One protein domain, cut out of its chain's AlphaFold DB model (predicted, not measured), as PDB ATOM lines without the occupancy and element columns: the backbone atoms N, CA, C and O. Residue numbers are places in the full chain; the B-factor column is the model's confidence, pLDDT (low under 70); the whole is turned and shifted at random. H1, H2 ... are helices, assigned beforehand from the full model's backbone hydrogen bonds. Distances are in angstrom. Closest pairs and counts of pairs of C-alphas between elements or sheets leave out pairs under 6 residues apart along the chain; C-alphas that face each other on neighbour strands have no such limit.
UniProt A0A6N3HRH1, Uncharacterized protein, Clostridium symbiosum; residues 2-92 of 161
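Overview. This is residues 2 to 92 of the 161 residues of an uncharacterized protein of Clostridium symbiosum (UniProt A0A6N3HRH1). H2, H6, H5 and H3 run side by side in that order, each running opposite to the next, and H4 crosses both H2 and H3 near the middle of the domain. H1 reaches out at one end of the long axis. The printed part has 91 residues, with six named helices in the order H1 to H6 and no named strand; the class is all helix. It is compact and rounded, with a radius of gyration of the C-alphas of 12.3 A and spans of 36 by 25 by 24 A.

Along the chain. H1 is residues 3 to 11, from C-alpha 3 at (119.672, 149.716, 190.541). H2, residues 13 to 24, is 15.7 A long. H3, residues 28 to 44, is the longest at 24.2 A. H4 is residues 52 to 62, 15.4 A long, and H5 residues 64 to 73. H6, residues 79 to 87, ends at C-alpha 87 at (118.348, 149.611, 167.101).

Arrangement. The hub is H4. It touches H3 residues 38 to 42 alone, closest C-alphas Ile 38 and Phe 56 at 6.2 A, at a steep tilt of 67 degrees. It touches H2 residues 16 to 20 alone, closest C-alphas Leu 16 and Ser 57 at 6.5 A. H1 only just touches H4, with 3 pairs of C-alphas within 8 A, the closest Gln 9 and Ser 57. H4 and H5 only just touch, and only at the corner, with 3 such pairs, the closest Met 60 and Arg 67. H2 touches H6 at a shallow tilt of 28 degrees, opposite ways, closest C-alphas Cys 22 and Arg 80 at 5.4 A. H5 and H6 form a helical hairpin. H3 and H6 are apart. Every O i to N i+4 pair is within hydrogen-bond range in H1, H3, H4, H5 and H6; in H2, 7 of 8 are.

Size, cuts and confidence. The C-alphas farthest apart, of Val 3 and Arg 76, are 36.8 A apart. The printed part has no cut and no long link. No printed residue is under 70 in pLDDT.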
ATOM      1  N   SER A   2     118.273 154.384 189.639       88.75
ATOM      2  CA  SER A   2     118.024 153.207 190.484       88.75
ATOM      3  C   SER A   2     118.790 151.971 189.990       88.75
ATOM      4  O   SER A   2     119.151 151.892 188.814       88.75
ATOM      5  N   VAL A   3     118.993 150.986 190.871       91.69
ATOM      6  CA  VAL A   3     119.672 149.716 190.541       91.69
ATOM      7  C   VAL A   3     118.982 149.004 189.375       91.69
ATOM      8  O   VAL A   3     119.639 148.635 188.405       91.69
ATOM      9  N   LYS A   4     117.643 148.915 189.396       93.25
ATOM     10  CA  LYS A   4     116.850 148.322 188.304       93.25
ATOM     11  C   LYS A   4     117.138 148.989 186.955       93.25
ATOM     12  O   LYS A   4     117.378 148.298 185.967       93.25
ATOM     13  N   LYS A   5     117.156 150.326 186.905       92.19
ATOM     14  CA  LYS A   5     117.467 151.067 185.673       92.19
ATOM     15  C   LYS A   5     118.906 150.840 185.210       92.19
ATOM     16  O   LYS A   5     119.129 150.689 184.015       92.19
ATOM     17  N   ARG A   6     119.866 150.753 186.141       94.56
ATOM     18  CA  ARG A   6     121.264 150.432 185.817       94.56
ATOM     19  C   ARG A   6     121.390 149.048 185.178       94.56
ATOM     20  O   ARG A   6     122.071 148.929 184.168       94.56
ATOM     21  N   ILE A   7     120.703 148.035 185.708       96.75
ATOM     22  CA  ILE A   7     120.692 146.684 185.124       96.75
ATOM     23  C   ILE A   7     120.117 146.720 183.704       96.75
ATOM     24  O   ILE A   7     120.749 146.220 182.778       96.75
ATOM     25  N   ILE A   8     118.966 147.377 183.502       96.94
ATOM     26  CA  ILE A   8     118.362 147.520 182.167       96.94
ATOM     27  C   ILE A   8     119.332 148.218 181.204       96.94
ATOM     28  O   ILE A   8     119.484 147.770 180.070       96.94
ATOM     29  N   GLN A   9     120.011 149.281 181.640       97.38
ATOM     30  CA  GLN A   9     121.013 149.963 180.823       97.38
ATOM     31  C   GLN A   9     122.152 149.017 180.422       97.38
ATOM     32  O   GLN A   9     122.466 148.949 179.238       97.38
ATOM     33  N   ILE A  10     122.720 148.258 181.370       97.75
ATOM     34  CA  ILE A  10     123.811 147.298 181.117       97.75
ATOM     35  C   ILE A  10     123.390 146.257 180.073       97.75
ATOM     36  O   ILE A  10     124.084 146.072 179.075       97.75
ATOM     37  N   LEU A  11     122.209 145.655 180.242       97.94
ATOM     38  CA  LEU A  11     121.657 144.674 179.297       97.94
ATOM     39  C   LEU A  11     121.434 145.248 177.889       97.94
ATOM     40  O   LEU A  11     121.393 144.508 176.911       97.94
ATOM     41  N   ASN A  12     121.287 146.569 177.773       98.31
ATOM     42  CA  ASN A  12     121.058 147.263 176.511       98.31
ATOM     43  C   ASN A  12     122.310 147.972 175.968       98.31
ATOM     44  O   ASN A  12     122.206 148.668 174.955       98.31
ATOM     45  N   LEU A  13     123.489 147.798 176.582       98.12
ATOM     46  CA  LEU A  13     124.727 148.457 176.138       98.12
ATOM     47  C   LEU A  13     125.080 148.136 174.686       98.12
ATOM     48  O   LEU A  13     125.517 149.031 173.966       98.12
ATOM     49  N   TRP A  14     124.811 146.907 174.238       97.81
ATOM     50  CA  TRP A  14     125.075 146.462 172.866       97.81
ATOM     51  C   TRP A  14     124.394 147.334 171.803       97.81
ATOM     52  O   TRP A  14     124.928 147.475 170.709       97.81
ATOM     53  N   ARG A  15     123.252 147.962 172.120       97.81
ATOM     54  CA  ARG A  15     122.579 148.924 171.234       97.81
ATOM     55  C   ARG A  15     122.779 150.378 171.649       97.81
ATOM     56  O   ARG A  15     122.857 151.250 170.788       97.81
ATOM     57  N   LEU A  16     122.900 150.653 172.949       98.38
ATOM     58  CA  LEU A  16     123.113 152.006 173.471       98.38
ATOM     59  C   LEU A  16     124.468 152.584 173.065       98.38
ATOM     60  O   LEU A  16     124.529 153.759 172.714       98.38
ATOM     61  N   LEU A  17     125.538 151.786 173.087       97.75
ATOM     62  CA  LEU A  17     126.872 152.252 172.710       97.75
ATOM     63  C   LEU A  17     126.941 152.621 171.219       97.75
ATOM     64  O   LEU A  17     127.308 153.762 170.936       97.75
ATOM     65  N   PRO A  18     126.503 151.775 170.260       97.69
ATOM     66  CA  PRO A  18     126.425 152.184 168.856       97.69
ATOM     67  C   PRO A  18     125.550 153.419 168.633       97.69
ATOM     68  O   PRO A  18     125.925 154.307 167.869       97.69
ATOM     69  N   ALA A  19     124.407 153.515 169.321       97.62
ATOM     70  CA  ALA A  19     123.529 154.679 169.236       97.62
ATOM     71  C   ALA A  19     124.217 155.965 169.724       97.62
ATOM     72  O   ALA A  19     124.143 157.000 169.063       97.62
ATOM     73  N   TYR A  20     124.926 155.892 170.849       97.56
ATOM     74  CA  TYR A  20     125.678 157.015 171.398       97.56
ATOM     75  C   TYR A  20     126.823 157.428 170.466       97.56
ATOM     76  O   TYR A  20     126.966 158.606 170.155       97.56
ATOM     77  N   LEU A  21     127.574 156.471 169.916       96.62
ATOM     78  CA  LEU A  21     128.615 156.738 168.916       96.62
ATOM     79  C   LEU A  21     128.046 157.374 167.635       96.62
ATOM     80  O   LEU A  21     128.647 158.295 167.075       96.62
ATOM     81  N   CYS A  22     126.858 156.950 167.189       96.38
ATOM     82  CA  CYS A  22     126.167 157.583 166.064       96.38
ATOM     83  C   CYS A  22     125.897 159.068 166.329       96.38
ATOM     84  O   CYS A  22     126.100 159.874 165.428       96.38
ATOM     85  N   VAL A  23     125.495 159.440 167.549       95.31
ATOM     86  CA  VAL A  23     125.301 160.846 167.939       95.31
ATOM     87  C   VAL A  23     126.631 161.597 168.010       95.31
ATOM     88  O   VAL A  23     126.760 162.688 167.460       95.31
ATOM     89  N   PHE A  24     127.652 161.012 168.631       93.56
ATOM     90  CA  PHE A  24     128.935 161.685 168.860       93.56
ATOM     91  C   PHE A  24     129.799 161.856 167.611       93.56
ATOM     92  O   PHE A  24     130.656 162.737 167.580       93.56
ATOM     93  N   SER A  25     129.547 161.055 166.579       94.50
ATOM     94  CA  SER A  25     130.191 161.165 165.268       94.50
ATOM     95  C   SER A  25     129.509 162.164 164.321       94.50
ATOM     96  O   SER A  25     129.873 162.229 163.145       94.50
ATOM     97  N   THR A  26     128.490 162.900 164.781       96.38
ATOM     98  CA  THR A  26     127.831 163.947 163.983       96.38
ATOM     99  C   THR A  26     128.660 165.235 163.917       96.38
ATOM    100  O   THR A  26     129.512 165.462 164.781       96.38
ATOM    101  N   PRO A  27     128.422 166.102 162.909       96.19
ATOM    102  CA  PRO A  27     129.008 167.441 162.882       96.19
ATOM    103  C   PRO A  27     128.717 168.215 164.170       96.19
ATOM    104  O   PRO A  27     127.645 168.057 164.752       96.19
ATOM    105  N   VAL A  28     129.648 169.085 164.578       96.25
ATOM    106  CA  VAL A  28     129.591 169.820 165.857       96.25
ATOM    107  C   VAL A  28     128.250 170.530 166.058       96.25
ATOM    108  O   VAL A  28     127.597 170.271 167.063       96.25
ATOM    109  N   ALA A  29     127.777 171.283 165.061       94.56
ATOM    110  CA  ALA A  29     126.500 172.000 165.138       94.56
ATOM    111  C   ALA A  29     125.288 171.078 165.391       94.56
ATOM    112  O   ALA A  29     124.382 171.418 166.142       94.56
ATOM    113  N   VAL A  30     125.265 169.879 164.796       96.06
ATOM    114  CA  VAL A  30     124.175 168.906 165.011       96.06
ATOM    115  C   VAL A  30     124.302 168.256 166.385       96.06
ATOM    116  O   VAL A  30     123.305 168.066 167.080       96.06
ATOM    117  N   LYS A  31     125.533 167.920 166.781       96.44
ATOM    118  CA  LYS A  31     125.836 167.327 168.082       96.44
ATOM    119  C   LYS A  31     125.385 168.248 169.212       96.44
ATOM    120  O   LYS A  31     124.710 167.773 170.114       96.44
ATOM    121  N   GLU A  32     125.708 169.537 169.146       97.12
ATOM    122  CA  GLU A  32     125.335 170.534 170.159       97.12
ATOM    123  C   GLU A  32     123.820 170.620 170.351       97.12
ATOM    124  O   GLU A  32     123.348 170.477 171.478       97.12
ATOM    125  N   ILE A  33     123.051 170.697 169.259       97.81
ATOM    126  CA  ILE A  33     121.580 170.685 169.315       97.81
ATOM    127  C   ILE A  33     121.061 169.411 169.999       97.81
ATOM    128  O   ILE A  33     120.183 169.475 170.858       97.81
ATOM    129  N   ILE A  34     121.612 168.240 169.658       98.25
ATOM    130  CA  ILE A  34     121.197 166.972 170.276       98.25
ATOM    131  C   ILE A  34     121.551 166.942 171.771       98.25
ATOM    132  O   ILE A  34     120.780 166.414 172.570       98.25
ATOM    133  N   LEU A  35     122.703 167.489 172.170       98.12
ATOM    134  CA  LEU A  35     123.096 167.569 173.579       98.12
ATOM    135  C   LEU A  35     122.155 168.478 174.373       98.12
ATOM    136  O   LEU A  35     121.731 168.101 175.467       98.12
ATOM    137  N   GLU A  36     121.789 169.632 173.816       98.25
ATOM    138  CA  GLU A  36     120.773 170.505 174.405       98.25
ATOM    139  C   GLU A  36     119.423 169.798 174.533       98.25
ATOM    140  O   GLU A  36     118.810 169.849 175.602       98.25
ATOM    141  N   ASP A  37     118.990 169.079 173.491       98.38
ATOM    142  CA  ASP A  37     117.759 168.289 173.521       98.38
ATOM    143  C   ASP A  37     117.823 167.226 174.637       98.38
ATOM    144  O   ASP A  37     116.881 167.115 175.416       98.38
ATOM    145  N   ILE A  38     118.932 166.488 174.797       98.50
ATOM    146  CA  ILE A  38     119.095 165.476 175.862       98.50
ATOM    147  C   ILE A  38     118.879 166.093 177.249       98.50
ATOM    148  O   ILE A  38     118.103 165.566 178.051       98.50
ATOM    149  N   TRP A  39     119.546 167.209 177.546       98.44
ATOM    150  CA  TRP A  39     119.436 167.858 178.853       98.44
ATOM    151  C   TRP A  39     118.061 168.484 179.077       98.44
ATOM    152  O   TRP A  39     117.479 168.321 180.155       98.44
ATOM    153  N   HIS A  40     117.508 169.143 178.059       98.50
ATOM    154  CA  HIS A  40     116.182 169.745 178.129       98.50
ATOM    155  C   HIS A  40     115.094 168.684 178.339       98.50
ATOM    156  O   HIS A  40     114.278 168.807 179.252       98.50
ATOM    157  N   TRP A  41     115.131 167.585 177.583       98.56
ATOM    158  CA  TRP A  41     114.226 166.451 177.771       98.56
ATOM    159  C   TRP A  41     114.380 165.816 179.150       98.56
ATOM    160  O   TRP A  41     113.381 165.442 179.763       98.56
ATOM    161  N   GLY A  42     115.609 165.737 179.669       98.12
ATOM    162  CA  GLY A  42     115.867 165.324 181.044       98.12
ATOM    163  C   GLY A  42     115.132 166.188 182.065       98.12
ATOM    164  O   GLY A  42     114.440 165.652 182.933       98.12
ATOM    165  N   LYS A  43     115.212 167.514 181.923       97.88
ATOM    166  CA  LYS A  43     114.507 168.470 182.788       97.88
ATOM    167  C   LYS A  43     112.986 168.316 182.677       97.88
ATOM    168  O   LYS A  43     112.318 168.151 183.698       97.88
ATOM    169  N   CYS A  44     112.438 168.320 181.462       97.62
ATOM    170  CA  CYS A  44     110.993 168.255 181.220       97.62
ATOM    171  C   CYS A  44     110.375 166.928 181.685       97.62
ATOM    172  O   CYS A  44     109.325 166.921 182.325       97.62
ATOM    173  N   ALA A  45     111.070 165.808 181.464       96.44
ATOM    174  CA  ALA A  45     110.651 164.487 181.931       96.44
ATOM    175  C   ALA A  45     111.033 164.195 183.398       96.44
ATOM    176  O   ALA A  45     110.904 163.051 183.836       96.44
ATOM    177  N   LYS A  46     111.509 165.201 184.154       96.06
ATOM    178  CA  LYS A  46     111.889 165.099 185.577       96.06
ATOM    179  C   LYS A  46     112.857 163.938 185.860       96.06
ATOM    180  O   LYS A  46     112.701 163.184 186.821       96.06
ATOM    181  N   ARG A  47     113.849 163.773 184.984       94.94
ATOM    182  CA  ARG A  47     114.898 162.750 185.082       94.94
ATOM    183  C   ARG A  47     115.894 163.101 186.189       94.94
ATOM    184  O   ARG A  47     116.146 164.268 186.469       94.94
ATOM    185  N   VAL A  48     116.460 162.074 186.822       94.00
ATOM    186  CA  VAL A  48     117.386 162.206 187.970       94.00
ATOM    187  C   VAL A  48     118.833 161.868 187.596       94.00
ATOM    188  O   VAL A  48     119.750 161.953 188.414       94.00
ATOM    189  N   GLU A  49     119.044 161.395 186.372       94.12
ATOM    190  CA  GLU A  49     120.331 161.029 185.811       94.12
ATOM    191  C   GLU A  49     121.211 162.278 185.622       94.12
ATOM    192  O   GLU A  49     120.893 163.164 184.837       94.12
ATOM    193  N   LYS A  50     122.343 162.339 186.342       92.19
ATOM    194  CA  LYS A  50     123.297 163.465 186.276       92.19
ATOM    195  C   LYS A  50     124.374 163.306 185.204       92.19
ATOM    196  O   LYS A  50     125.032 164.275 184.854       92.19
ATOM    197  N   LYS A  51     124.619 162.079 184.732       96.31
ATOM    198  CA  LYS A  51     125.617 161.795 183.692       96.31
ATOM    199  C   LYS A  51     124.931 161.781 182.336       96.31
ATOM    200  O   LYS A  51     123.894 161.139 182.189       96.31
ATOM    201  N   GLN A  52     125.553 162.402 181.338       97.06
ATOM    202  CA  GLN A  52     124.971 162.527 180.004       97.06
ATOM    203  C   GLN A  52     124.625 161.174 179.369       97.06
ATOM    204  O   GLN A  52     123.532 161.009 178.839       97.06
ATOM    205  N   PHE A  53     125.527 160.189 179.449       97.31
ATOM    206  CA  PHE A  53     125.268 158.856 178.899       97.31
ATOM    207  C   PHE A  53     124.112 158.142 179.614       97.31
ATOM    208  O   PHE A  53     123.296 157.491 178.964       97.31
ATOM    209  N   ASP A  54     124.008 158.290 180.939       97.44
ATOM    210  CA  ASP A  54     122.909 157.714 181.722       97.44
ATOM    211  C   ASP A  54     121.573 158.359 181.336       97.44
ATOM    212  O   ASP A  54     120.586 157.655 181.120       97.44
ATOM    213  N   LEU A  55     121.561 159.685 181.168       98.19
ATOM    214  CA  LEU A  55     120.386 160.423 180.723       98.19
ATOM    215  C   LEU A  55     119.979 160.028 179.297       98.19
ATOM    216  O   LEU A  55     118.836 159.635 179.078       98.19
ATOM    217  N   PHE A  56     120.923 160.041 178.353       98.50
ATOM    218  CA  PHE A  56     120.707 159.571 176.984       98.50
ATOM    219  C   PHE A  56     120.138 158.151 176.963       98.50
ATOM    220  O   PHE A  56     119.163 157.884 176.264       98.50
ATOM    221  N   SER A  57     120.699 157.246 177.769       98.25
ATOM    222  CA  SER A  57     120.233 155.861 177.850       98.25
ATOM    223  C   SER A  57     118.791 155.769 178.338       98.25
ATOM    224  O   SER A  57     117.991 155.051 177.740       98.25
ATOM    225  N   GLY A  58     118.442 156.514 179.390       97.81
ATOM    226  CA  GLY A  58     117.076 156.574 179.907       97.81
ATOM    227  C   GLY A  58     116.084 157.104 178.871       97.81
ATOM    228  O   GLY A  58     115.038 156.494 178.660       97.81
ATOM    229  N   LEU A  59     116.427 158.192 178.173       98.19
ATOM    230  CA  LEU A  59     115.585 158.759 177.114       98.19
ATOM    231  C   LEU A  59     115.404 157.773 175.953       98.19
ATOM    232  O   LEU A  59     114.275 157.501 175.551       98.19
ATOM    233  N   MET A  60     116.491 157.172 175.464       98.25
ATOM    234  CA  MET A  60     116.443 156.212 174.359       98.25
ATOM    235  C   MET A  60     115.657 154.952 174.711       98.25
ATOM    236  O   MET A  60     114.946 154.428 173.857       98.25
ATOM    237  N   LEU A  61     115.748 154.442 175.939       97.75
ATOM    238  CA  LEU A  61     115.043 153.225 176.342       97.75
ATOM    239  C   LEU A  61     113.559 153.465 176.629       97.75
ATOM    240  O   LEU A  61     112.742 152.624 176.256       97.75
ATOM    241  N   GLU A  62     113.211 154.594 177.244       96.44
ATOM    242  CA  GLU A  62     111.881 154.807 177.824       96.44
ATOM    243  C   GLU A  62     110.973 155.734 176.999       96.44
ATOM    244  O   GLU A  62     109.758 155.582 177.071       96.44
ATOM    245  N   LEU A  63     111.521 156.672 176.213       97.69
ATOM    246  CA  LEU A  63     110.739 157.690 175.498       97.69
ATOM    247  C   LEU A  63     110.877 157.514 173.986       97.69
ATOM    248  O   LEU A  63     111.894 157.867 173.386       97.69
ATOM    249  N   LYS A  64     109.846 156.956 173.343       98.19
ATOM    250  CA  LYS A  64     109.870 156.729 171.890       98.19
ATOM    251  C   LYS A  64     109.833 158.044 171.117       98.19
ATOM    252  O   LYS A  64     110.528 158.177 170.120       98.19
ATOM    253  N   GLU A  65     109.091 159.022 171.611       98.31
ATOM    254  CA  GLU A  65     108.963 160.361 171.044       98.31
ATOM    255  C   GLU A  65     110.307 161.107 170.960       98.31
ATOM    256  O   GLU A  65     110.560 161.818 169.986       98.31
ATOM    257  N   PHE A  66     111.225 160.863 171.904       98.62
ATOM    258  CA  PHE A  66     112.591 161.383 171.829       98.62
ATOM    259  C   PHE A  66     113.354 160.771 170.650       98.62
ATOM    260  O   PHE A  66     114.097 161.465 169.957       98.62
ATOM    261  N   ARG A  67     113.136 159.480 170.360       98.50
ATOM    262  CA  ARG A  67     113.741 158.799 169.201       98.50
ATOM    263  C   ARG A  67     113.259 159.422 167.894       98.50
ATOM    264  O   ARG A  67     114.067 159.595 166.988       98.50
ATOM    265  N   ASN A  68     111.974 159.783 167.790       98.56
ATOM    266  CA  ASN A  68     111.440 160.481 166.614       98.56
ATOM    267  C   ASN A  68     112.160 161.817 166.394       98.56
ATOM    268  O   ASN A  68     112.607 162.079 165.276       98.56
ATOM    269  N   LEU A  69     112.317 162.625 167.451       98.50
ATOM    270  CA  LEU A  69     113.051 163.889 167.371       98.50
ATOM    271  C   LEU A  69     114.517 163.659 166.986       98.50
ATOM    272  O   LEU A  69     115.007 164.280 166.047       98.50
ATOM    273  N   LEU A  70     115.200 162.708 167.628       98.25
ATOM    274  CA  LEU A  70     116.593 162.380 167.321       98.25
ATOM    275  C   LEU A  70     116.773 161.943 165.858       98.25
ATOM    276  O   LEU A  70     117.689 162.395 165.174       98.25
ATOM    277  N   LEU A  71     115.880 161.100 165.337       98.00
ATOM    278  CA  LEU A  71     115.904 160.685 163.931       98.00
ATOM    279  C   LEU A  71     115.608 161.839 162.962       98.00
ATOM    280  O   LEU A  71     116.093 161.798 161.828       98.00
ATOM    281  N   ASN A  72     114.834 162.846 163.383       97.56
ATOM    282  CA  ASN A  72     114.623 164.081 162.626       97.56
ATOM    283  C   ASN A  72     115.892 164.957 162.622       97.56
ATOM    284  O   ASN A  72     116.337 165.349 161.543       97.56
ATOM    285  N   ARG A  73     116.569 165.144 163.770       97.12
ATOM    286  CA  ARG A  73     117.883 165.826 163.845       97.12
ATOM    287  C   ARG A  73     118.926 165.175 162.935       97.12
ATOM    288  O   ARG A  73     119.758 165.847 162.333       97.12
ATOM    289  N   LEU A  74     118.848 163.855 162.788       95.88
ATOM    290  CA  LEU A  74     119.734 163.061 161.942       95.88
ATOM    291  C   LEU A  74     119.212 162.859 160.516       95.88
ATOM    292  O   LEU A  74     119.656 161.930 159.843       95.88
ATOM    293  N   TYR A  75     118.301 163.700 160.015       91.31
ATOM    294  CA  TYR A  75     117.725 163.551 158.671       91.31
ATOM    295  C   TYR A  75     118.794 163.411 157.567       91.31
ATOM    296  O   TYR A  75     118.670 162.551 156.697       91.31
ATOM    297  N   ARG A  76     119.889 164.183 157.646       88.44
ATOM    298  CA  ARG A  76     121.050 164.105 156.730       88.44
ATOM    299  C   ARG A  76     122.123 163.088 157.157       88.44
ATOM    300  O   ARG A  76     123.205 163.048 156.589       88.44
ATOM    301  N   GLY A  77     121.850 162.281 158.178       85.44
ATOM    302  CA  GLY A  77     122.816 161.388 158.820       85.44
ATOM    303  C   GLY A  77     123.067 160.060 158.100       85.44
ATOM    304  O   GLY A  77     123.916 159.296 158.564       85.44
ATOM    305  N   GLY A  78     122.345 159.768 157.009       93.00
ATOM    306  CA  GLY A  78     122.523 158.564 156.187       93.00
ATOM    307  C   GLY A  78     122.535 157.278 157.020       93.00
ATOM    308  O   GLY A  78     121.570 156.977 157.729       93.00
ATOM    309  N   LEU A  79     123.662 156.560 156.985       94.25
ATOM    310  CA  LEU A  79     123.878 155.316 157.727       94.25
ATOM    311  C   LEU A  79     123.623 155.456 159.240       94.25
ATOM    312  O   LEU A  79     123.024 154.566 159.836       94.25
ATOM    313  N   ARG A  80     123.989 156.588 159.862       94.38
ATOM    314  CA  ARG A  80     123.772 156.825 161.306       94.38
ATOM    315  C   ARG A  80     122.288 156.778 161.664       94.38
ATOM    316  O   ARG A  80     121.894 156.164 162.651       94.38
ATOM    317  N   ARG A  81     121.459 157.413 160.829       95.50
ATOM    318  CA  ARG A  81     119.999 157.432 160.987       95.50
ATOM    319  C   ARG A  81     119.417 156.034 160.807       95.50
ATOM    320  O   ARG A  81     118.526 155.657 161.561       95.50
ATOM    321  N   TYR A  82     119.922 155.279 159.832       96.19
ATOM    322  CA  TYR A  82     119.497 153.901 159.597       96.19
ATOM    323  C   TYR A  82     119.808 153.000 160.801       96.19
ATOM    324  O   TYR A  82     118.895 152.384 161.343       96.19
ATOM    325  N   ILE A  83     121.055 153.007 161.291       96.06
ATOM    326  CA  ILE A  83     121.477 152.234 162.472       96.06
ATOM    327  C   ILE A  83     120.605 152.577 163.686       96.06
ATOM    328  O   ILE A  83     120.061 151.682 164.332       96.06
ATOM    329  N   LEU A  84     120.431 153.871 163.979       96.94
ATOM    330  CA  LEU A  84     119.616 154.315 165.110       96.94
ATOM    331  C   LEU A  84     118.157 153.877 164.989       96.94
ATOM    332  O   LEU A  84     117.596 153.408 165.975       96.94
ATOM    333  N   ARG A  85     117.558 153.981 163.798       97.12
ATOM    334  CA  ARG A  85     116.171 153.556 163.562       97.12
ATOM    335  C   ARG A  85     115.994 152.051 163.769       97.12
ATOM    336  O   ARG A  85     114.974 151.646 164.316       97.12
ATOM    337  N   THR A  86     116.971 151.245 163.363       97.25
ATOM    338  CA  THR A  86     116.930 149.784 163.520       97.25
ATOM    339  C   THR A  86     117.103 149.365 164.981       97.25
ATOM    340  O   THR A  86     116.334 148.553 165.486       97.25
ATOM    341  N   LEU A  87     118.075 149.943 165.694       97.69
ATOM    342  CA  LEU A  87     118.348 149.611 167.101       97.69
ATOM    343  C   LEU A  87     117.291 150.168 168.071       97.69
ATOM    344  O   LEU A  87     117.014 149.580 169.126       97.69
ATOM    345  N   PHE A  88     116.713 151.317 167.719       98.06
ATOM    346  CA  PHE A  88     115.712 152.035 168.500       98.06
ATOM    347  C   PHE A  88     114.574 152.525 167.600       98.06
ATOM    348  O   PHE A  88     114.536 153.701 167.226       98.06
ATOM    349  N   PRO A  89     113.601 151.646 167.299       97.62
ATOM    350  CA  PRO A  89     112.438 152.020 166.512       97.62
ATOM    351  C   PRO A  89     111.693 153.219 167.128       97.62
ATOM    352  O   PRO A  89     111.496 153.244 168.360       97.62
ATOM    353  N   PRO A  90     111.307 154.215 166.306       97.38
ATOM    354  CA  PRO A  90     110.524 155.361 166.750       97.38
ATOM    355  C   PRO A  90     109.079 154.969 167.092       97.38
ATOM    356  O   PRO A  90     108.671 153.816 166.981       97.38
ATOM    357  N   MET A  91     108.301 155.942 167.552       97.56
ATOM    358  CA  MET A  91     106.848 155.844 167.637       97.56
ATOM    359  C   MET A  91     106.232 155.993 166.243       97.56
ATOM    360  O   MET A  91     106.463 157.004 165.581       97.56
ATOM    361  N   ASP A  92     105.410 155.028 165.828       97.00
ATOM    362  CA  ASP A  92     104.787 155.022 164.494       97.00
ATOM    363  C   ASP A  92     103.623 156.016 164.356       97.00
ATOM    364  O   ASP A  92     103.216 156.341 163.247       97.00
TER     365      ASP A  92